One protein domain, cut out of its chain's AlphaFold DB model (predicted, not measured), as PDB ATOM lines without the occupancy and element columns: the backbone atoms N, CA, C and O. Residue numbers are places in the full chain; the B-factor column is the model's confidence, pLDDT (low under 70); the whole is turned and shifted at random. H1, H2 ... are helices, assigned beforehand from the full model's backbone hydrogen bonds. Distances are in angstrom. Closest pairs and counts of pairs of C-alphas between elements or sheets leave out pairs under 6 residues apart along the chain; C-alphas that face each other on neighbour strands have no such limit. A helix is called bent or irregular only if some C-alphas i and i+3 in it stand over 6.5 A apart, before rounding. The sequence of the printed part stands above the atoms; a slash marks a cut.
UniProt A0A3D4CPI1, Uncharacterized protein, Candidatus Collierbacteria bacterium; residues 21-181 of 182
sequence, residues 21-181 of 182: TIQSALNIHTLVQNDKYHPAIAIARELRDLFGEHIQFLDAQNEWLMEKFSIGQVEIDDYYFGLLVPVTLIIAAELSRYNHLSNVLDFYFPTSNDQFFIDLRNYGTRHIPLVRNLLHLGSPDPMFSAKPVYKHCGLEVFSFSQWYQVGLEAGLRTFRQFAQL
ATOM      1  N   THR A  21      28.593 -14.056   7.121       89.75
ATOM      2  CA  THR A  21      27.533 -13.520   7.989       89.75
ATOM      3  C   THR A  21      26.387 -14.514   8.200       89.75
ATOM      4  O   THR A  21      26.111 -15.375   7.360       89.75
ATOM      5  N   ILE A  22      25.665 -14.367   9.318       91.06
ATOM      6  CA  ILE A  22      24.426 -15.122   9.582       91.06
ATOM      7  C   ILE A  22      23.372 -14.822   8.505       91.06
ATOM      8  O   ILE A  22      22.651 -15.726   8.087       91.06
ATOM      9  N   GLN A  23      23.302 -13.576   8.027       94.25
ATOM     10  CA  GLN A  23      22.361 -13.180   6.981       94.25
ATOM     11  C   GLN A  23      22.612 -13.956   5.682       94.25
ATOM     12  O   GLN A  23      21.668 -14.485   5.101       94.25
ATOM     13  N   SER A  24      23.874 -14.113   5.281       94.19
ATOM     14  CA  SER A  24      24.237 -14.900   4.102       94.19
ATOM     15  C   SER A  24      23.855 -16.373   4.240       94.19
ATOM     16  O   SER A  24      23.313 -16.964   3.308       94.19
ATOM     17  N   ALA A  25      24.034 -16.967   5.425       94.44
ATOM     18  CA  ALA A  25      23.578 -18.334   5.683       94.44
ATOM     19  C   ALA A  25      22.049 -18.479   5.529       94.44
ATOM     20  O   ALA A  25      21.573 -19.456   4.945       94.44
ATOM     21  N   LEU A  26      21.274 -17.494   6.002       95.12
ATOM     22  CA  LEU A  26      19.817 -17.466   5.839       95.12
ATOM     23  C   LEU A  26      19.403 -17.315   4.370       95.12
ATOM     24  O   LEU A  26      18.502 -18.023   3.919       95.12
ATOM     25  N   ASN A  27      20.071 -16.442   3.614       95.81
ATOM     26  CA  ASN A  27      19.807 -16.255   2.186       95.81
ATOM     27  C   ASN A  27      20.063 -17.546   1.397       95.81
ATOM     28  O   ASN A  27      19.214 -17.975   0.614       95.81
ATOM     29  N   ILE A  28      21.190 -18.217   1.661       96.44
ATOM     30  CA  ILE A  28      21.529 -19.508   1.048       96.44
ATOM     31  C   ILE A  28      20.452 -20.545   1.363       96.44
ATOM     32  O   ILE A  28      19.976 -21.237   0.463       96.44
ATOM     33  N   HIS A  29      20.024 -20.638   2.624       95.06
ATOM     34  CA  HIS A  29      18.960 -21.556   3.019       95.06
ATOM     35  C   HIS A  29      17.642 -21.262   2.281       95.06
ATOM     36  O   HIS A  29      17.004 -22.187   1.779       95.06
ATOM     37  N   THR A  30      17.257 -19.989   2.152       95.62
ATOM     38  CA  THR A  30      16.078 -19.566   1.379       95.62
ATOM     39  C   THR A  30      16.182 -19.975  -0.091       95.62
ATOM     40  O   THR A  30      15.239 -20.567  -0.617       95.62
ATOM     41  N   LEU A  31      17.326 -19.749  -0.743       95.62
ATOM     42  CA  LEU A  31      17.553 -20.150  -2.139       95.62
ATOM     43  C   LEU A  31      17.434 -21.672  -2.332       95.62
ATOM     44  O   LEU A  31      16.910 -22.135  -3.346       95.62
ATOM     45  N   VAL A  32      17.903 -22.464  -1.364       94.88
ATOM     46  CA  VAL A  32      17.821 -23.931  -1.432       94.88
ATOM     47  C   VAL A  32      16.396 -24.430  -1.180       94.88
ATOM     48  O   VAL A  32      15.898 -25.255  -1.945       94.88
ATOM     49  N   GLN A  33      15.724 -23.949  -0.133       93.69
ATOM     50  CA  GLN A  33      14.415 -24.475   0.276       93.69
ATOM     51  C   GLN A  33      13.254 -23.924  -0.559       93.69
ATOM     52  O   GLN A  33      12.372 -24.682  -0.964       93.69
ATOM     53  N   ASN A  34      13.248 -22.616  -0.828       91.69
ATOM     54  CA  ASN A  34      12.115 -21.947  -1.472       91.69
ATOM     55  C   ASN A  34      12.273 -21.934  -2.993       91.69
ATOM     56  O   ASN A  34      11.347 -22.311  -3.713       91.69
ATOM     57  N   ASP A  35      13.466 -21.580  -3.469       87.25
ATOM     58  CA  ASP A  35      13.737 -21.416  -4.904       87.25
ATOM     59  C   ASP A  35      14.294 -22.694  -5.550       87.25
ATOM     60  O   ASP A  35      14.485 -22.757  -6.766       87.25
ATOM     61  N   LYS A  36      14.498 -23.747  -4.743       89.19
ATOM     62  CA  LYS A  36      14.936 -25.088  -5.161       89.19
ATOM     63  C   LYS A  36      16.272 -25.093  -5.908       89.19
ATOM     64  O   LYS A  36      16.511 -25.965  -6.748       89.19
ATOM     65  N   TYR A  37      17.157 -24.146  -5.602       92.38
ATOM     66  CA  TYR A  37      18.524 -24.190  -6.105       92.38
ATOM     67  C   TYR A  37      19.295 -25.355  -5.485       92.38
ATOM     68  O   TYR A  37      19.151 -25.684  -4.310       92.38
ATOM     69  N   HIS A  38      20.198 -25.935  -6.272       96.25
ATOM     70  CA  HIS A  38      21.223 -26.815  -5.729       96.25
ATOM     71  C   HIS A  38      22.106 -26.039  -4.723       96.25
ATOM     72  O   HIS A  38      22.514 -24.919  -5.056       96.25
ATOM     73  N   PRO A  39      22.490 -26.610  -3.560       96.75
ATOM     74  CA  PRO A  39      23.270 -25.909  -2.533       96.75
ATOM     75  C   PRO A  39      24.525 -25.206  -3.063       96.75
ATOM     76  O   PRO A  39      24.754 -24.039  -2.768       96.75
ATOM     77  N   ALA A  40      25.296 -25.859  -3.940       97.19
ATOM     78  CA  ALA A  40      26.478 -25.239  -4.552       97.19
ATOM     79  C   ALA A  40      26.173 -23.968  -5.370       97.19
ATOM     80  O   ALA A  40      26.977 -23.040  -5.381       97.19
ATOM     81  N   ILE A  41      25.023 -23.925  -6.053       97.44
ATOM     82  CA  ILE A  41      24.603 -22.760  -6.841       97.44
ATOM     83  C   ILE A  41      24.111 -21.649  -5.914       97.44
ATOM     84  O   ILE A  41      24.462 -20.492  -6.126       97.44
ATOM     85  N   ALA A  42      23.339 -21.998  -4.880       97.31
ATOM     86  CA  ALA A  42      22.874 -21.049  -3.871       97.31
ATOM     87  C   ALA A  42      24.050 -20.368  -3.152       97.31
ATOM     88  O   ALA A  42      24.093 -19.142  -3.082       97.31
ATOM     89  N   ILE A  43      25.045 -21.150  -2.711       98.00
ATOM     90  CA  ILE A  43      26.272 -20.626  -2.094       98.00
ATOM     91  C   ILE A  43      27.020 -19.720  -3.075       98.00
ATOM     92  O   ILE A  43      27.374 -18.606  -2.713       98.00
ATOM     93  N   ALA A  44      27.248 -20.152  -4.321       97.69
ATOM     94  CA  ALA A  44      27.973 -19.331  -5.294       97.69
ATOM     95  C   ALA A  44      27.278 -17.986  -5.569       97.69
ATOM     96  O   ALA A  44      27.962 -16.973  -5.690       97.69
ATOM     97  N   ARG A  45      25.939 -17.969  -5.645       96.88
ATOM     98  CA  ARG A  45      25.147 -16.739  -5.813       96.88
ATOM     99  C   ARG A  45      25.342 -15.779  -4.647       96.88
ATOM    100  O   ARG A  45      25.744 -14.650  -4.887       96.88
ATOM    101  N   GLU A  46      25.141 -16.250  -3.421       96.94
ATOM    102  CA  GLU A  46      25.326 -15.417  -2.227       96.94
ATOM    103  C   GLU A  46      26.769 -14.912  -2.112       96.94
ATOM    104  O   GLU A  46      27.008 -13.741  -1.836       96.94
ATOM    105  N   LEU A  47      27.751 -15.776  -2.381       96.75
ATOM    106  CA  LEU A  47      29.153 -15.380  -2.343       96.75
ATOM    107  C   LEU A  47      29.497 -14.323  -3.383       96.75
ATOM    108  O   LEU A  47      30.330 -13.474  -3.103       96.75
ATOM    109  N   ARG A  48      28.888 -14.348  -4.572       94.88
ATOM    110  CA  ARG A  48      29.125 -13.309  -5.580       94.88
ATOM    111  C   ARG A  48      28.750 -11.927  -5.038       94.88
ATOM    112  O   ARG A  48      29.519 -10.989  -5.232       94.88
ATOM    113  N   ASP A  49      27.609 -11.824  -4.366       93.62
ATOM    114  CA  ASP A  49      27.128 -10.565  -3.795       93.62
ATOM    115  C   ASP A  49      28.004 -10.150  -2.603       93.62
ATOM    116  O   ASP A  49      28.539  -9.039  -2.587       93.62
ATOM    117  N   LEU A  50      28.281 -11.088  -1.687       94.88
ATOM    118  CA  LEU A  50      29.190 -10.890  -0.553       94.88
ATOM    119  C   LEU A  50      30.583 -10.414  -0.999       94.88
ATOM    120  O   LEU A  50      31.173  -9.517  -0.400       94.88
ATOM    121  N   PHE A  51      31.135 -11.017  -2.052       95.38
ATOM    122  CA  PHE A  51      32.442 -10.643  -2.587       95.38
ATOM    123  C   PHE A  51      32.403  -9.265  -3.242       95.38
ATOM    124  O   PHE A  51      33.377  -8.532  -3.125       95.38
ATOM    125  N   GLY A  52      31.290  -8.876  -3.865       92.50
ATOM    126  CA  GLY A  52      31.097  -7.513  -4.362       92.50
ATOM    127  C   GLY A  52      31.174  -6.469  -3.244       92.50
ATOM    128  O   GLY A  52      31.909  -5.491  -3.371       92.50
ATOM    129  N   GLU A  53      30.483  -6.700  -2.126       93.31
ATOM    130  CA  GLU A  53      30.554  -5.829  -0.942       93.31
ATOM    131  C   GLU A  53      31.959  -5.815  -0.326       93.31
ATOM    132  O   GLU A  53      32.489  -4.765   0.042       93.31
ATOM    133  N   HIS A  54      32.596  -6.983  -0.256       94.94
ATOM    134  CA  HIS A  54      33.947  -7.122   0.270       94.94
ATOM    135  C   HIS A  54      34.985  -6.366  -0.568       94.94
ATOM    136  O   HIS A  54      35.874  -5.728  -0.012       94.94
ATOM    137  N   ILE A  55      34.859  -6.399  -1.895       94.44
ATOM    138  CA  ILE A  55      35.725  -5.646  -2.808       94.44
ATOM    139  C   ILE A  55      35.569  -4.145  -2.564       94.44
ATOM    140  O   ILE A  55      36.573  -3.468  -2.375       94.44
ATOM    141  N   GLN A  56      34.338  -3.640  -2.436       94.31
ATOM    142  CA  GLN A  56      34.098  -2.226  -2.110       94.31
ATOM    143  C   GLN A  56      34.714  -1.823  -0.762       94.31
ATOM    144  O   GLN A  56      35.261  -0.728  -0.623       94.31
ATOM    145  N   PHE A  57      34.642  -2.707   0.238       94.25
ATOM    146  CA  PHE A  57      35.307  -2.500   1.523       94.25
ATOM    147  C   PHE A  57      36.833  -2.415   1.372       94.25
ATOM    148  O   PHE A  57      37.452  -1.525   1.956       94.25
ATOM    149  N   LEU A  58      37.438  -3.309   0.586       94.06
ATOM    150  CA  LEU A  58      38.879  -3.309   0.337       94.06
ATOM    151  C   LEU A  58      39.324  -2.074  -0.454       94.06
ATOM    152  O   LEU A  58      40.313  -1.453  -0.075       94.06
ATOM    153  N   ASP A  59      38.568  -1.669  -1.474       92.75
ATOM    154  CA  ASP A  59      38.818  -0.449  -2.250       92.75
ATOM    155  C   ASP A  59      38.825   0.796  -1.351       92.75
ATOM    156  O   ASP A  59      39.693   1.661  -1.469       92.75
ATOM    157  N   ALA A  60      37.904   0.868  -0.385       94.56
ATOM    158  CA  ALA A  60      37.853   1.961   0.585       94.56
ATOM    159  C   ALA A  60      39.068   1.999   1.535       94.56
ATOM    160  O   ALA A  60      39.305   3.019   2.181       94.56
ATOM    161  N   GLN A  61      39.828   0.905   1.634       93.31
ATOM    162  CA  GLN A  61      41.026   0.766   2.470       93.31
ATOM    163  C   GLN A  61      42.308   0.604   1.637       93.31
ATOM    164  O   GLN A  61      43.353   0.255   2.189       93.31
ATOM    165  N   ASN A  62      42.246   0.843   0.323       91.69
ATOM    166  CA  ASN A  62      43.289   0.461  -0.628       91.69
ATOM    167  C   ASN A  62      44.678   1.005  -0.251       91.69
ATOM    168  O   ASN A  62      45.630   0.240  -0.128       91.69
ATOM    169  N   GLU A  63      44.786   2.301   0.057       93.69
ATOM    170  CA  GLU A  63      46.062   2.920   0.453       93.69
ATOM    171  C   GLU A  63      46.691   2.235   1.679       93.69
ATOM    172  O   GLU A  63      47.883   1.922   1.687       93.69
ATOM    173  N   TRP A  64      45.876   1.930   2.695       95.25
ATOM    174  CA  TRP A  64      46.334   1.235   3.897       95.25
ATOM    175  C   TRP A  64      46.745  -0.211   3.600       95.25
ATOM    176  O   TRP A  64      47.748  -0.685   4.139       95.25
ATOM    177  N   LEU A  65      46.009  -0.919   2.738       92.56
ATOM    178  CA  LEU A  65      46.344  -2.286   2.324       92.56
ATOM    179  C   LEU A  65      47.677  -2.327   1.575       92.56
ATOM    180  O   LEU A  65      48.532  -3.158   1.893       92.56
ATOM    181  N   MET A  66      47.872  -1.410   0.627       92.62
ATOM    182  CA  MET A  66      49.109  -1.280  -0.140       92.62
ATOM    183  C   MET A  66      50.312  -1.052   0.778       92.62
ATOM    184  O   MET A  66      51.321  -1.748   0.653       92.62
ATOM    185  N   GLU A  67      50.195  -0.149   1.755       91.81
ATOM    186  CA  GLU A  67      51.252   0.103   2.739       91.81
ATOM    187  C   GLU A  67      51.488  -1.116   3.643       91.81
ATOM    188  O   GLU A  67      52.621  -1.578   3.813       91.81
ATOM    189  N   LYS A  68      50.418  -1.678   4.215       92.19
ATOM    190  CA  LYS A  68      50.510  -2.719   5.244       92.19
ATOM    191  C   LYS A  68      51.002  -4.056   4.703       92.19
ATOM    192  O   LYS A  68      51.731  -4.759   5.408       92.19
ATOM    193  N   PHE A  69      50.599  -4.409   3.486       89.38
ATOM    194  CA  PHE A  69      50.932  -5.679   2.844       89.38
ATOM    195  C   PHE A  69      52.017  -5.535   1.773       89.38
ATOM    196  O   PHE A  69      52.448  -6.548   1.224       89.38
ATOM    197  N   SER A  70      52.513  -4.313   1.533       89.00
ATOM    198  CA  SER A  70      53.532  -4.013   0.516       89.00
ATOM    199  C   SER A  70      53.118  -4.499  -0.878       89.00
ATOM    200  O   SER A  70      53.882  -5.186  -1.556       89.00
ATOM    201  N   ILE A  71      51.891  -4.162  -1.283       90.69
ATOM    202  CA  ILE A  71      51.292  -4.550  -2.569       90.69
ATOM    203  C   ILE A  71      50.896  -3.339  -3.408       90.69
ATOM    204  O   ILE A  71      50.741  -2.242  -2.874       90.69
ATOM    205  N   GLY A  72      50.740  -3.533  -4.718       91.31
ATOM    206  CA  GLY A  72      50.200  -2.545  -5.643       91.31
ATOM    207  C   GLY A  72      48.751  -2.829  -6.045       91.31
ATOM    208  O   GLY A  72      48.122  -3.782  -5.586       91.31
ATOM    209  N   GLN A  73      48.229  -1.996  -6.951       91.81
ATOM    210  CA  GLN A  73      46.876  -2.158  -7.496       91.81
ATOM    211  C   GLN A  73      46.715  -3.473  -8.272       91.81
ATOM    212  O   GLN A  73      45.674  -4.109  -8.184       91.81
ATOM    213  N   VAL A  74      47.751  -3.906  -8.996       91.62
ATOM    214  CA  VAL A  74      47.703  -5.132  -9.811       91.62
ATOM    215  C   VAL A  74      47.465  -6.360  -8.934       91.62
ATOM    216  O   VAL A  74      46.650  -7.212  -9.271       91.62
ATOM    217  N   GLU A  75      48.131  -6.443  -7.783       92.50
ATOM    218  CA  GLU A  75      47.928  -7.519  -6.816       92.50
ATOM    219  C   GLU A  75      46.504  -7.526  -6.248       92.50
ATOM    220  O   GLU A  75      45.918  -8.588  -6.031       92.50
ATOM    221  N   ILE A  76      45.934  -6.347  -6.017       92.69
ATOM    222  CA  ILE A  76      44.568  -6.200  -5.517       92.69
ATOM    223  C   ILE A  76      43.555  -6.631  -6.584       92.69
ATOM    224  O   ILE A  76      42.667  -7.435  -6.293       92.69
ATOM    225  N   ASP A  77      43.742  -6.198  -7.830       91.94
ATOM    226  CA  ASP A  77      42.914  -6.606  -8.968       91.94
ATOM    227  C   ASP A  77      42.991  -8.125  -9.199       91.94
ATOM    228  O   ASP A  77      41.968  -8.783  -9.409       91.94
ATOM    229  N   ASP A  78      44.189  -8.710  -9.095       92.56
ATOM    230  CA  ASP A  78      44.404 -10.156  -9.185       92.56
ATOM    231  C   ASP A  78      43.653 -10.905  -8.075       92.56
ATOM    232  O   ASP A  78      43.016 -11.930  -8.339       92.56
ATOM    233  N   TYR A  79      43.693 -10.394  -6.840       94.75
ATOM    234  CA  TYR A  79      42.925 -10.936  -5.719       94.75
ATOM    235  C   TYR A  79      41.416 -10.879  -5.992       94.75
ATOM    236  O   TYR A  79      40.729 -11.892  -5.815       94.75
ATOM    237  N   TYR A  80      40.900  -9.752  -6.493       94.31
ATOM    238  CA  TYR A  80      39.488  -9.606  -6.870       94.31
ATOM    239  C   TYR A  80      39.086 -10.609  -7.951       94.31
ATOM    240  O   TYR A  80      38.047 -11.269  -7.836       94.31
ATOM    241  N   PHE A  81      39.932 -10.792  -8.966       91.81
ATOM    242  CA  PHE A  81      39.730 -11.801 -10.003       91.81
ATOM    243  C   PHE A  81      39.694 -13.218  -9.421       91.81
ATOM    244  O   PHE A  81      38.762 -13.972  -9.709       91.81
ATOM    245  N   GLY A  82      40.656 -13.577  -8.569       93.94
ATOM    246  CA  GLY A  82      40.703 -14.889  -7.912       93.94
ATOM    247  C   GLY A  82      39.462 -15.179  -7.071       93.94
ATOM    248  O   GLY A  82      38.964 -16.308  -7.063       93.94
ATOM    249  N   LEU A  83      38.929 -14.149  -6.418       95.44
ATOM    250  CA  LEU A  83      37.740 -14.237  -5.582       95.44
ATOM    251  C   LEU A  83      36.454 -14.422  -6.414       95.44
ATOM    252  O   LEU A  83      35.625 -15.282  -6.104       95.44
ATOM    253  N   LEU A  84      36.292 -13.650  -7.494       94.19
ATOM    254  CA  LEU A  84      35.047 -13.584  -8.273       94.19
ATOM    255  C   LEU A  84      34.921 -14.633  -9.383       94.19
ATOM    256  O   LEU A  84      33.796 -15.039  -9.706       94.19
ATOM    257  N   VAL A  85      36.026 -15.054 -10.006       93.38
ATOM    258  CA  VAL A  85      35.995 -15.938 -11.186       93.38
ATOM    259  C   VAL A  85      35.283 -17.269 -10.903       93.38
ATOM    260  O   VAL A  85      34.347 -17.588 -11.645       93.38
ATOM    261  N   PRO A  86      35.614 -18.031  -9.838       95.69
ATOM    262  CA  PRO A  86      35.000 -19.337  -9.609       95.69
ATOM    263  C   PRO A  86      33.485 -19.239  -9.433       95.69
ATOM    264  O   PRO A  86      32.736 -19.943 -10.107       95.69
ATOM    265  N   VAL A  87      33.019 -18.330  -8.569       96.62
ATOM    266  CA  VAL A  87      31.584 -18.170  -8.292       96.62
ATOM    267  C   VAL A  87      30.835 -17.651  -9.516       96.62
ATOM    268  O   VAL A  87      29.757 -18.152  -9.831       96.62
ATOM    269  N   THR A  88      31.435 -16.740 -10.286       95.19
ATOM    270  CA  THR A  88      30.858 -16.257 -11.549       95.19
ATOM    271  C   THR A  88      30.681 -17.389 -12.550       95.19
ATOM    272  O   THR A  88      29.600 -17.530 -13.123       95.19
ATOM    273  N   LEU A  89      31.702 -18.229 -12.735       95.12
ATOM    274  CA  LEU A  89      31.623 -19.355 -13.660       95.12
ATOM    275  C   LEU A  89      30.608 -20.407 -13.214       95.12
ATOM    276  O   LEU A  89      29.898 -20.938 -14.065       95.12
ATOM    277  N   ILE A  90      30.498 -20.689 -11.911       97.25
ATOM    278  CA  ILE A  90      29.496 -21.624 -11.377       97.25
ATOM    279  C   ILE A  90      28.080 -21.151 -11.732       97.25
ATOM    280  O   ILE A  90      27.286 -21.919 -12.281       97.25
ATOM    281  N   ILE A  91      27.765 -19.880 -11.470       96.38
ATOM    282  CA  ILE A  91      26.423 -19.339 -11.726       96.38
ATOM    283  C   ILE A  91      26.164 -19.227 -13.236       96.38
ATOM    284  O   ILE A  91      25.077 -19.570 -13.705       96.38
ATOM    285  N   ALA A  92      27.150 -18.779 -14.016       95.44
ATOM    286  CA  ALA A  92      27.035 -18.677 -15.468       95.44
ATOM    287  C   ALA A  92      26.842 -20.048 -16.134       95.44
ATOM    288  O   ALA A  92      26.004 -20.189 -17.028       95.44
ATOM    289  N   ALA A  93      27.555 -21.076 -15.670       95.88
ATOM    290  CA  ALA A  93      27.382 -22.448 -16.132       95.88
ATOM    291  C   ALA A  93      25.960 -22.952 -15.881       95.88
ATOM    292  O   ALA A  93      25.362 -23.522 -16.796       95.88
ATOM    293  N   GLU A  94      25.387 -22.676 -14.708       94.88
ATOM    294  CA  GLU A  94      23.991 -23.011 -14.424       94.88
ATOM    295  C   GLU A  94      23.019 -22.255 -15.346       94.88
ATOM    296  O   GLU A  94      22.172 -22.876 -15.988       94.88
ATOM    297  N   LEU A  95      23.173 -20.936 -15.506       94.44
ATOM    298  CA  LEU A  95      22.304 -20.148 -16.393       94.44
ATOM    299  C   LEU A  95      22.375 -20.603 -17.859       94.44
ATOM    300  O   LEU A  95      21.356 -20.582 -18.553       94.44
ATOM    301  N   SER A  96      23.541 -21.068 -18.319       94.56
ATOM    302  CA  SER A  96      23.752 -21.577 -19.684       94.56
ATOM    303  C   SER A  96      23.024 -22.893 -19.985       94.56
ATOM    304  O   SER A  96      22.979 -23.341 -21.132       94.56
ATOM    305  N   ARG A  97      22.448 -23.551 -18.969       91.06
ATOM    306  CA  ARG A  97      21.587 -24.728 -19.161       91.06
ATOM    307  C   ARG A  97      20.204 -24.345 -19.672       91.06
ATOM    308  O   ARG A  97      19.567 -25.161 -20.329       91.06
ATOM    309  N   TYR A  98      19.778 -23.120 -19.377       93.19
ATOM    310  CA  TYR A  98      18.440 -22.610 -19.673       93.19
ATOM    311  C   TYR A  98      18.447 -21.499 -20.725       93.19
ATOM    312  O   TYR A  98      17.400 -21.168 -21.269       93.19
ATOM    313  N   ASN A  99      19.616 -20.928 -21.020       93.88
ATOM    314  CA  ASN A  99      19.773 -19.790 -21.918       93.88
ATOM    315  C   ASN A  99      20.898 -20.032 -22.925       93.88
ATOM    316  O   ASN A  99      21.860 -20.750 -22.644       93.88
ATOM    317  N   HIS A 100      20.814 -19.373 -24.083       93.94
ATOM    318  CA  HIS A 100      21.931 -19.316 -25.022       93.94
ATOM    319  C   HIS A 100      23.156 -18.667 -24.369       93.94
ATOM    320  O   HIS A 100      23.034 -17.678 -23.645       93.94
ATOM    321  N   LEU A 101      24.345 -19.204 -24.662       93.12
ATOM    322  CA  LEU A 101      25.601 -18.747 -24.063       93.12
ATOM    323  C   LEU A 101      25.850 -17.249 -24.288       93.12
ATOM    324  O   LEU A 101      26.297 -16.578 -23.367       93.12
ATOM    325  N   SER A 102      25.504 -16.713 -25.463       92.94
ATOM    326  CA  SER A 102      25.600 -15.276 -25.756       92.94
ATOM    327  C   SER A 102      24.864 -14.425 -24.720       92.94
ATOM    328  O   SER A 102      25.443 -13.489 -24.187       92.94
ATOM    329  N   ASN A 103      23.640 -14.813 -24.354       93.06
ATOM    330  CA  ASN A 103      22.812 -14.067 -23.405       93.06
ATOM    331  C   ASN A 103      23.398 -14.127 -21.989       93.06
ATOM    332  O   ASN A 103      23.327 -13.159 -21.240       93.06
ATOM    333  N   VAL A 104      23.992 -15.266 -21.619       93.56
ATOM    334  CA  VAL A 104      24.688 -15.411 -20.330       93.56
ATOM    335  C   VAL A 104      25.931 -14.524 -20.285       93.56
ATOM    336  O   VAL A 104      26.192 -13.891 -19.267       93.56
ATOM    337  N   LEU A 105      26.688 -14.457 -21.384       91.56
ATOM    338  CA  LEU A 105      27.852 -13.580 -21.488       91.56
ATOM    339  C   LEU A 105      27.449 -12.107 -21.417       91.56
ATOM    340  O   LEU A 105      28.101 -11.357 -20.707       91.56
ATOM    341  N   ASP A 106      26.368 -11.705 -22.087       90.00
ATOM    342  CA  ASP A 106      25.852 -10.328 -22.050       90.00
ATOM    343  C   ASP A 106      25.384  -9.908 -20.655       90.00
ATOM    344  O   ASP A 106      25.497  -8.741 -20.291       90.00
ATOM    345  N   PHE A 107      24.902 -10.860 -19.855       88.69
ATOM    346  CA  PHE A 107      24.516 -10.600 -18.473       88.69
ATOM    347  C   PHE A 107      25.722 -10.362 -17.548       88.69
ATOM    348  O   PHE A 107      25.648  -9.526 -16.652       88.69
ATOM    349  N   TYR A 108      26.826 -11.092 -17.739       82.25
ATOM    350  CA  TYR A 108      27.969 -11.056 -16.814       82.25
ATOM    351  C   TYR A 108      29.155 -10.215 -17.267       82.25
ATOM    352  O   TYR A 108      29.945  -9.786 -16.426       82.25
ATOM    353  N   PHE A 109      29.309 -10.007 -18.568       82.94
ATOM    354  CA  PHE A 109      30.484  -9.377 -19.149       82.94
ATOM    355  C   PHE A 109      30.047  -8.259 -20.099       82.94
ATOM    356  O   PHE A 109      29.390  -8.547 -21.107       82.94
ATOM    357  N   PRO A 110      30.432  -6.997 -19.827       81.19
ATOM    358  CA  PRO A 110      30.056  -5.863 -20.659       81.19
ATOM    359  C   PRO A 110      30.365  -6.084 -22.141       81.19
ATOM    360  O   PRO A 110      31.433  -6.582 -22.507       81.19
ATOM    361  N   THR A 111      29.443  -5.673 -23.010       84.75
ATOM    362  CA  THR A 111      29.696  -5.599 -24.450       84.75
ATOM    363  C   THR A 111      30.474  -4.321 -24.734       84.75
ATOM    364  O   THR A 111      29.931  -3.221 -24.667       84.75
ATOM    365  N   SER A 112      31.761  -4.461 -25.025       88.75
ATOM    366  CA  SER A 112      32.649  -3.344 -25.338       88.75
ATOM    367  C   SER A 112      33.651  -3.754 -26.412       88.75
ATOM    368  O   SER A 112      33.992  -4.930 -26.533       88.75
ATOM    369  N   ASN A 113      34.115  -2.769 -27.182       88.25
ATOM    370  CA  ASN A 113      35.200  -2.942 -28.148       88.25
ATOM    371  C   ASN A 113      36.589  -2.863 -27.490       88.25
ATOM    372  O   ASN A 113      37.594  -2.992 -28.184       88.25
ATOM    373  N   ASP A 114      36.655  -2.623 -26.179       91.19
ATOM    374  CA  ASP A 114      37.905  -2.706 -25.430       91.19
ATOM    375  C   ASP A 114      38.441  -4.146 -25.447       91.19
ATOM    376  O   ASP A 114      37.701  -5.102 -25.185       91.19
ATOM    377  N   GLN A 115      39.736  -4.291 -25.729       89.19
ATOM    378  CA  GLN A 115      40.402  -5.586 -25.822       89.19
ATOM    379  C   GLN A 115      40.267  -6.400 -24.528       89.19
ATOM    380  O   GLN A 115      40.056  -7.610 -24.594       89.19
ATOM    381  N   PHE A 116      40.291  -5.747 -23.365       85.12
ATOM    382  CA  PHE A 116      40.108  -6.413 -22.079       85.12
ATOM    383  C   PHE A 116      38.740  -7.104 -21.980       85.12
ATOM    384  O   PHE A 116      38.656  -8.283 -21.633       85.12
ATOM    385  N   PHE A 117      37.656  -6.404 -22.336       86.88
ATOM    386  CA  PHE A 117      36.307  -6.976 -22.288       86.88
ATOM    387  C   PHE A 117      36.102  -8.054 -23.359       86.88
ATOM    388  O   PHE A 117      35.415  -9.046 -23.106       86.88
ATOM    389  N   ILE A 118      36.730  -7.907 -24.529       89.62
ATOM    390  CA  ILE A 118      36.751  -8.947 -25.566       89.62
ATOM    391  C   ILE A 118      37.421 -10.218 -25.030       89.62
ATOM    392  O   ILE A 118      36.859 -11.310 -25.156       89.62
ATOM    393  N   ASP A 119      38.580 -10.096 -24.387       88.81
ATOM    394  CA  ASP A 119      39.318 -11.234 -23.836       88.81
ATOM    395  C   ASP A 119      38.579 -11.893 -22.670       88.81
ATOM    396  O   ASP A 119      38.497 -13.123 -22.614       88.81
ATOM    397  N   LEU A 120      37.933 -11.104 -21.810       86.44
ATOM    398  CA  LEU A 120      37.081 -11.611 -20.736       86.44
ATOM    399  C   LEU A 120      35.876 -12.396 -21.282       86.44
ATOM    400  O   LEU A 120      35.538 -13.472 -20.780       86.44
ATOM    401  N   ARG A 121      35.251 -11.917 -22.362       91.19
ATOM    402  CA  ARG A 121      34.155 -12.635 -23.035       91.19
ATOM    403  C   ARG A 121      34.638 -13.895 -23.746       91.19
ATOM    404  O   ARG A 121      33.956 -14.922 -23.698       91.19
ATOM    405  N   ASN A 122      35.816 -13.858 -24.367       92.00
ATOM    406  CA  ASN A 122      36.455 -15.035 -24.962       92.00
ATOM    407  C   ASN A 122      36.772 -16.089 -23.901       92.00
ATOM    408  O   ASN A 122      36.545 -17.282 -24.120       92.00
ATOM    409  N   TYR A 123      37.248 -15.648 -22.738       91.00
ATOM    410  CA  TYR A 123      37.443 -16.494 -21.575       91.00
ATOM    411  C   TYR A 123      36.113 -17.132 -21.141       91.00
ATOM    412  O   TYR A 123      35.993 -18.357 -21.151       91.00
ATOM    413  N   GLY A 124      35.059 -16.344 -20.903       92.06
ATOM    414  CA  GLY A 124      33.733 -16.877 -20.564       92.06
ATOM    415  C   GLY A 124      33.207 -17.889 -21.593       92.06
ATOM    416  O   GLY A 124      32.733 -18.964 -21.227       92.06
ATOM    417  N   THR A 125      33.371 -17.600 -22.887       94.94
ATOM    418  CA  THR A 125      32.955 -18.482 -23.994       94.94
ATOM    419  C   THR A 125      33.606 -19.863 -23.916       94.94
ATOM    420  O   THR A 125      32.950 -20.873 -24.172       94.94
ATOM    421  N   ARG A 126      34.890 -19.922 -23.552       93.56
ATOM    422  CA  ARG A 126      35.641 -21.181 -23.438       93.56
ATOM    423  C   ARG A 126      35.343 -21.908 -22.131       93.56
ATOM    424  O   ARG A 126      35.212 -23.129 -22.127       93.56
ATOM    425  N   HIS A 127      35.242 -21.169 -21.031       93.75
ATOM    426  CA  HIS A 127      35.269 -21.743 -19.690       93.75
ATOM    427  C   HIS A 127      33.885 -22.074 -19.125       93.75
ATOM    428  O   HIS A 127      33.760 -23.070 -18.415       93.75
ATOM    429  N   ILE A 128      32.823 -21.349 -19.494       95.69
ATOM    430  CA  ILE A 128      31.454 -21.657 -19.038       95.69
ATOM    431  C   ILE A 128      31.022 -23.086 -19.435       95.69
ATOM    432  O   ILE A 128      30.561 -23.825 -18.557       95.69
ATOM    433  N   PRO A 129      31.201 -23.551 -20.693       94.69
ATOM    434  CA  PRO A 129      30.860 -24.927 -21.064       94.69
ATOM    435  C   PRO A 129      31.702 -25.984 -20.336       94.69
ATOM    436  O   PRO A 129      31.190 -27.048 -19.994       94.69
ATOM    437  N   LEU A 130      32.983 -25.697 -20.077       94.19
ATOM    438  CA  LEU A 130      33.860 -26.595 -19.319       94.19
ATOM    439  C   LEU A 130      33.392 -26.720 -17.869       94.19
ATOM    440  O   LEU A 130      33.222 -27.831 -17.373       94.19
ATOM    441  N   VAL A 131      33.114 -25.595 -17.214       95.50
ATOM    442  CA  VAL A 131      32.620 -25.566 -15.833       95.50
ATOM    443  C   VAL A 131      31.276 -26.271 -15.708       95.50
ATOM    444  O   VAL A 131      31.083 -27.031 -14.763       95.50
ATOM    445  N   ARG A 132      30.384 -26.134 -16.694       93.62
ATOM    446  CA  ARG A 132      29.132 -26.904 -16.739       93.62
ATOM    447  C   ARG A 132      29.364 -28.419 -16.682       93.62
ATOM    448  O   ARG A 132      28.573 -29.112 -16.053       93.62
ATOM    449  N   ASN A 133      30.430 -28.926 -17.303       93.50
ATOM    450  CA  ASN A 133      30.784 -30.349 -17.249       93.50
ATOM    451  C   ASN A 133      31.476 -30.747 -15.935       93.50
ATOM    452  O   ASN A 133      31.409 -31.907 -15.541       93.50
ATOM    453  N   LEU A 134      32.149 -29.803 -15.269       93.75
ATOM    454  CA  LEU A 134      32.820 -30.020 -13.982       93.75
ATOM    455  C   LEU A 134      31.858 -29.964 -12.785       93.75
ATOM    456  O   LEU A 134      32.158 -30.526 -11.734       93.75
ATOM    457  N   LEU A 135      30.727 -29.273 -12.925       92.12
ATOM    458  CA  LEU A 135      29.717 -29.148 -11.879       92.12
ATOM    459  C   LEU A 135      28.945 -30.460 -11.691       92.12
ATOM    460  O   LEU A 135      28.111 -30.844 -12.511       92.12
ATOM    461  N   HIS A 136      29.166 -31.128 -10.560       88.81
ATOM    462  CA  HIS A 136      28.513 -32.399 -10.232       88.81
ATOM    463  C   HIS A 136      27.174 -32.232  -9.496       88.81
ATOM    464  O   HIS A 136      26.967 -32.814  -8.434       88.81
ATOM    465  N   LEU A 137      26.227 -31.497 -10.089       89.31
ATOM    466  CA  LEU A 137      24.936 -31.129  -9.468       89.31
ATOM    467  C   LEU A 137      23.969 -32.303  -9.204       89.31
ATOM    468  O   LEU A 137      22.831 -32.087  -8.797       89.31
ATOM    469  N   GLY A 138      24.390 -33.542  -9.471       86.69
ATOM    470  CA  GLY A 138      23.683 -34.748  -9.035       86.69
ATOM    471  C   GLY A 138      24.019 -35.174  -7.600       86.69
ATOM    472  O   GLY A 138      23.325 -36.025  -7.052       86.69
ATOM    473  N   SER A 139      25.071 -34.613  -6.995       90.44
ATOM    474  CA  SER A 139      25.447 -34.862  -5.599       90.44
ATOM    475  C   SER A 139      24.886 -33.767  -4.698       90.44
ATOM    476  O   SER A 139      25.152 -32.609  -4.990       90.44
ATOM    477  N   PRO A 140      24.218 -34.077  -3.573       87.94
ATOM    478  CA  PRO A 140      23.747 -33.051  -2.643       87.94
ATOM    479  C   PRO A 140      24.891 -32.303  -1.938       87.94
ATOM    480  O   PRO A 140      24.662 -31.217  -1.417       87.94
ATOM    481  N   ASP A 141      26.112 -32.855  -1.934       94.75
ATOM    482  CA  ASP A 141      27.292 -32.227  -1.333       94.75
ATOM    483  C   ASP A 141      27.764 -31.022  -2.182       94.75
ATOM    484  O   ASP A 141      28.253 -31.197  -3.316       94.75
ATOM    485  N   PRO A 142      27.676 -29.785  -1.649       96.38
ATOM    486  CA  PRO A 142      28.109 -28.595  -2.368       96.38
ATOM    487  C   PRO A 142      29.617 -28.566  -2.649       96.38
ATOM    488  O   PRO A 142      30.023 -28.080  -3.709       96.38
ATOM    489  N   MET A 143      30.463 -29.107  -1.766       96.81
ATOM    490  CA  MET A 143      31.911 -29.163  -1.990       96.81
ATOM    491  C   MET A 143      32.269 -30.164  -3.079       96.81
ATOM    492  O   MET A 143      33.144 -29.869  -3.896       96.81
ATOM    493  N   PHE A 144      31.605 -31.319  -3.133       96.00
ATOM    494  CA  PHE A 144      31.802 -32.267  -4.233       96.00
ATOM    495  C   PHE A 144      31.459 -31.636  -5.590       96.00
ATOM    496  O   PHE A 144      32.163 -31.866  -6.575       96.00
ATOM    497  N   SER A 145      30.421 -30.798  -5.617       94.38
ATOM    498  CA  SER A 145      29.972 -30.092  -6.818       94.38
ATOM    499  C   SER A 145      30.911 -28.964  -7.253       94.38
ATOM    500  O   SER A 145      31.222 -28.859  -8.438       94.38
ATOM    501  N   ALA A 146      31.369 -28.117  -6.327       95.44
ATOM    502  CA  ALA A 146      32.101 -26.891  -6.662       95.44
ATOM    503  C   ALA A 146      33.631 -27.049  -6.674       95.44
ATOM    504  O   ALA A 146      34.320 -26.346  -7.415       95.44
ATOM    505  N   LYS A 147      34.202 -27.973  -5.890       95.69
ATOM    506  CA  LYS A 147      35.664 -28.139  -5.771       95.69
ATOM    507  C   LYS A 147      36.386 -28.368  -7.109       95.69
ATOM    508  O   LYS A 147      37.476 -27.811  -7.266       95.69
ATOM    509  N   PRO A 148      35.845 -29.134  -8.082       96.19
ATOM    510  CA  PRO A 148      36.462 -29.255  -9.403       96.19
ATOM    511  C   PRO A 148      36.611 -27.913 -10.130       96.19
ATOM    512  O   PRO A 148      37.612 -27.710 -10.812       96.19
ATOM    513  N   VAL A 149      35.672 -26.981  -9.934       96.25
ATOM    514  CA  VAL A 149      35.703 -25.641 -10.541       96.25
ATOM    515  C   VAL A 149      36.817 -24.794  -9.938       96.25
ATOM    516  O   VAL A 149      37.627 -24.246 -10.678       96.25
ATOM    517  N   TYR A 150      36.938 -24.756  -8.607       95.56
ATOM    518  CA  TYR A 150      38.053 -24.068  -7.941       95.56
ATOM    519  C   TYR A 150      39.411 -24.654  -8.351       95.56
ATOM    520  O   TYR A 150      40.354 -23.913  -8.617       95.56
ATOM    521  N   LYS A 151      39.514 -25.987  -8.466       94.31
ATOM    522  CA  LYS A 151      40.737 -26.647  -8.950       94.31
ATOM    523  C   LYS A 151      41.062 -26.249 -10.390       94.31
ATOM    524  O   LYS A 151      42.227 -26.024 -10.695       94.31
ATOM    525  N   HIS A 152      40.052 -26.191 -11.254       93.62
ATOM    526  CA  HIS A 152      40.194 -25.736 -12.635       93.62
ATOM    527  C   HIS A 152      40.712 -24.293 -12.683       93.62
ATOM    528  O   HIS A 152      41.748 -24.062 -13.295       93.62
ATOM    529  N   CYS A 153      40.096 -23.369 -11.937       93.31
ATOM    530  CA  CYS A 153      40.514 -21.961 -11.857       93.31
ATOM    531  C   CYS A 153      41.953 -21.789 -11.333       93.31
ATOM    532  O   CYS A 153      42.666 -20.873 -11.741       93.31
ATOM    533  N   GLY A 154      42.411 -22.688 -10.457       89.38
ATOM    534  CA  GLY A 154      43.784 -22.704  -9.941       89.38
ATOM    535  C   GLY A 154      44.846 -23.190 -10.933       89.38
ATOM    536  O   GLY A 154      46.027 -23.153 -10.600       89.38
ATOM    537  N   LEU A 155      44.451 -23.650 -12.124       85.56
ATOM    538  CA  LEU A 155      45.345 -24.124 -13.190       85.56
ATOM    539  C   LEU A 155      45.309 -23.229 -14.442       85.56
ATOM    540  O   LEU A 155      45.916 -23.568 -15.457       85.56
ATOM    541  N   GLU A 156      44.581 -22.112 -14.402       82.12
ATOM    542  CA  GLU A 156      44.393 -21.218 -15.550       82.12
ATOM    543  C   GLU A 156      45.582 -20.284 -15.783       82.12
ATOM    544  O   GLU A 156      46.494 -20.196 -14.974       82.12
ATOM    545  N   VAL A 157      45.605 -19.566 -16.907       65.06
ATOM    546  CA  VAL A 157      46.781 -18.771 -17.315       65.06
ATOM    547  C   VAL A 157      47.110 -17.642 -16.329       65.06
ATOM    548  O   VAL A 157      48.268 -17.291 -16.180       65.06
ATOM    549  N   PHE A 158      46.138 -17.103 -15.601       69.06
ATOM    550  CA  PHE A 158      46.358 -16.085 -14.556       69.06
ATOM    551  C   PHE A 158      46.719 -16.693 -13.186       69.06
ATOM    552  O   PHE A 158      47.081 -15.975 -12.257       69.06
ATOM    553  N   SER A 159      46.735 -18.027 -13.071       73.50
ATOM    554  CA  SER A 159      47.105 -18.751 -11.845       73.50
ATOM    555  C   SER A 159      48.555 -18.536 -11.397       73.50
ATOM    556  O   SER A 159      48.890 -18.893 -10.267       73.50
ATOM    557  N   PHE A 160      49.404 -17.938 -12.241       77.75
ATOM    558  CA  PHE A 160      50.783 -17.602 -11.888       77.75
ATOM    559  C   PHE A 160      50.885 -16.428 -10.906       77.75
ATOM    560  O   PHE A 160      51.912 -16.309 -10.236       77.75
ATOM    561  N   SER A 161      49.851 -15.582 -10.795       88.56
ATOM    562  CA  SER A 161      49.831 -14.512  -9.798       88.56
ATOM    563  C   SER A 161      49.595 -15.085  -8.402       88.56
ATOM    564  O   SER A 161      48.634 -15.819  -8.157       88.56
ATOM    565  N   GLN A 162      50.470 -14.727  -7.459       90.44
ATOM    566  CA  GLN A 162      50.306 -15.110  -6.059       90.44
ATOM    567  C   GLN A 162      48.992 -14.568  -5.487       90.44
ATOM    568  O   GLN A 162      48.317 -15.285  -4.753       90.44
ATOM    569  N   TRP A 163      48.613 -13.335  -5.823       92.44
ATOM    570  CA  TRP A 163      47.421 -12.705  -5.260       92.44
ATOM    571  C   TRP A 163      46.124 -13.235  -5.860       92.44
ATOM    572  O   TRP A 163      45.157 -13.420  -5.123       92.44
ATOM    573  N   TYR A 164      46.147 -13.655  -7.125       93.88
ATOM    574  CA  TYR A 164      45.065 -14.460  -7.688       93.88
ATOM    575  C   TYR A 164      44.858 -15.759  -6.892       93.88
ATOM    576  O   TYR A 164      43.731 -16.108  -6.543       93.88
ATOM    577  N   GLN A 165      45.942 -16.458  -6.530       93.31
ATOM    578  CA  GLN A 165      45.851 -17.662  -5.691       93.31
ATOM    579  C   GLN A 165      45.335 -17.356  -4.279       93.31
ATOM    580  O   GLN A 165      44.586 -18.161  -3.727       93.31
ATOM    581  N   VAL A 166      45.711 -16.211  -3.695       94.38
ATOM    582  CA  VAL A 166      45.174 -15.755  -2.401       94.38
ATOM    583  C   VAL A 166      43.663 -15.537  -2.503       94.38
ATOM    584  O   VAL A 166      42.934 -16.053  -1.660       94.38
ATOM    585  N   GLY A 167      43.182 -14.854  -3.547       95.56
ATOM    586  CA  GLY A 167      41.749 -14.638  -3.779       95.56
ATOM    587  C   GLY A 167      40.984 -15.943  -3.988       95.56
ATOM    588  O   GLY A 167      39.932 -16.160  -3.383       95.56
ATOM    589  N   LEU A 168      41.557 -16.860  -4.769       95.69
ATOM    590  CA  LEU A 168      40.988 -18.184  -5.010       95.69
ATOM    591  C   LEU A 168      40.855 -19.000  -3.714       95.69
ATOM    592  O   LEU A 168      39.816 -19.620  -3.474       95.69
ATOM    593  N   GLU A 169      41.894 -19.005  -2.875       95.81
ATOM    594  CA  GLU A 169      41.885 -19.707  -1.587       95.81
ATOM    595  C   GLU A 169      40.930 -19.040  -0.587       95.81
ATOM    596  O   GLU A 169      40.188 -19.751   0.092       95.81
ATOM    597  N   ALA A 170      40.891 -17.706  -0.520       96.38
ATOM    598  CA  ALA A 170      39.944 -16.968   0.315       96.38
ATOM    599  C   ALA A 170      38.500 -17.334  -0.052       96.38
ATOM    600  O   ALA A 170      37.738 -17.795   0.803       96.38
ATOM    601  N   GLY A 171      38.158 -17.269  -1.341       96.56
ATOM    602  CA  GLY A 171      36.839 -17.653  -1.833       96.56
ATOM    603  C   GLY A 171      36.501 -19.121  -1.562       96.56
ATOM    604  O   GLY A 171      35.370 -19.437  -1.190       96.56
ATOM    605  N   LEU A 172      37.472 -20.032  -1.692       96.75
ATOM    606  CA  LEU A 172      37.286 -21.452  -1.382       96.75
ATOM    607  C   LEU A 172      37.054 -21.697   0.117       96.75
ATOM    608  O   LEU A 172      36.252 -22.566   0.473       96.75
ATOM    609  N   ARG A 173      37.751 -20.969   1.000       95.19
ATOM    610  CA  ARG A 173      37.555 -21.046   2.458       95.19
ATOM    611  C   ARG A 173      36.152 -20.578   2.834       95.19
ATOM    612  O   ARG A 173      35.464 -21.320   3.534       95.19
ATOM    613  N   THR A 174      35.699 -19.436   2.315       95.75
ATOM    614  CA  THR A 174      34.343 -18.923   2.573       95.75
ATOM    615  C   THR A 174      33.271 -19.857   2.002       95.75
ATOM    616  O   THR A 174      32.312 -20.192   2.694       95.75
ATOM    617  N   PHE A 175      33.460 -20.389   0.787       97.38
ATOM    618  CA  PHE A 175      32.557 -21.404   0.227       97.38
ATOM    619  C   PHE A 175      32.464 -22.634   1.126       97.38
ATOM    620  O   PHE A 175      31.369 -23.114   1.412       97.38
ATOM    621  N   ARG A 176      33.604 -23.139   1.611       96.50
ATOM    622  CA  ARG A 176      33.643 -24.306   2.498       96.50
ATOM    623  C   ARG A 176      32.908 -24.058   3.814       96.50
ATOM    624  O   ARG A 176      32.272 -24.983   4.303       96.50
ATOM    625  N   GLN A 177      32.985 -22.851   4.371       94.88
ATOM    626  CA  GLN A 177      32.250 -22.498   5.589       94.88
ATOM    627  C   GLN A 177      30.736 -22.622   5.378       94.88
ATOM    628  O   GLN A 177      30.070 -23.281   6.169       94.88
ATOM    629  N   PHE A 178      30.193 -22.086   4.281       96.25
ATOM    630  CA  PHE A 178      28.761 -22.233   3.986       96.25
ATOM    631  C   PHE A 178      28.370 -23.646   3.548       96.25
ATOM    632  O   PHE A 178      27.260 -24.095   3.819       96.25
ATOM    633  N   ALA A 179      29.276 -24.376   2.903       95.50
ATOM    634  CA  ALA A 179      29.044 -25.765   2.534       95.50
ATOM    635  C   ALA A 179      28.828 -26.683   3.746       95.50
ATOM    636  O   ALA A 179      28.118 -27.669   3.616       95.50
ATOM    637  N   GLN A 180      29.393 -26.355   4.916       93.44
ATOM    638  CA  GLN A 180      29.200 -27.113   6.163       93.44
ATOM    639  C   GLN A 180      27.772 -27.023   6.729       93.44
ATOM    640  O   GLN A 180      27.470 -27.688   7.717       93.44
ATOM    641  N   LEU A 181      26.901 -26.203   6.131       86.31
ATOM    642  CA  LEU A 181      25.491 -26.089   6.506       86.31
ATOM    643  C   LEU A 181      24.608 -27.210   5.912       86.31
ATOM    644  O   LEU A 181      23.427 -27.269   6.252       86.31
TER     645      LEU A 181
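AT A GLANCE: This is residues 21 to 181 of the 182 residues of an uncharacterized protein of Candidatus Collierbacteria bacterium (UniProt A0A3D4CPI1). A bent helix, H4, runs through the middle of a compact body of mostly crossed helices, with H2, H7 and H9 packed on one side of it and H5 and H6 on another. H1 folds back along H2 as a hairpin, and short H3 lies at the far end, where H2 turns into H4. The printed part has 161 residues with nine named helices, H1 to H9, and no named strand: all helix. The radius of gyration of the C-alphas is 15.8 A, the spans 44 by 39 by 24 A.

IN THESE COORDINATES: H1, residues 22 to 33, begins at C-alpha 22 (24.426, -15.122, 9.582). H2 is residues 39 to 59, 29.8 A long, and H3 62 to 69. H4, residues 73 to 95, was assigned as one helix by its hydrogen bonds but is bent, C-alphas 83 and 86 being 7.1 A apart; its arms are H4a, 73 to 83, and H4b, 86 to 95. H5 is 101 to 108, H6 115 to 134, 28.2 A, H7 142 to 153, H8 157 to 160, and H9 162 to 179, 25.3 A, ending at (29.044, -25.765, 2.534).

HOW THE PARTS SIT: H4b touches H2 at Ala 44 and Val 87, C-alphas 4.8 A apart, and H6 at Ala 93 and Arg 132, 4.8 A. H4b also touches H5, Ala 92 to Val 104, 6.3 A. H4a touches H9 at a shallow tilt of 31 degrees, Gly 82 to Gly 167, 4.3 A. H7 and H9 touch at 7 degrees, a shallow tilt, opposite ways, Pro 142 to Ala 179, 5.7 A. H4a and H8 are near each other. Every O i to N i+4 pair is within hydrogen-bond range in H1, H2, H3, H4a, H4b, H5 and H9, against 14 of 16 in H6 and 6 of 8 in H7; H8 is too short for one.

THE WHOLE: The farthest C-alphas, of Glu 67 and Gly 138, are 46.0 A apart. The printed part has no cut and no long link. Mean pLDDT of the printed part is 92.5; residues 157 to 158 are under 70.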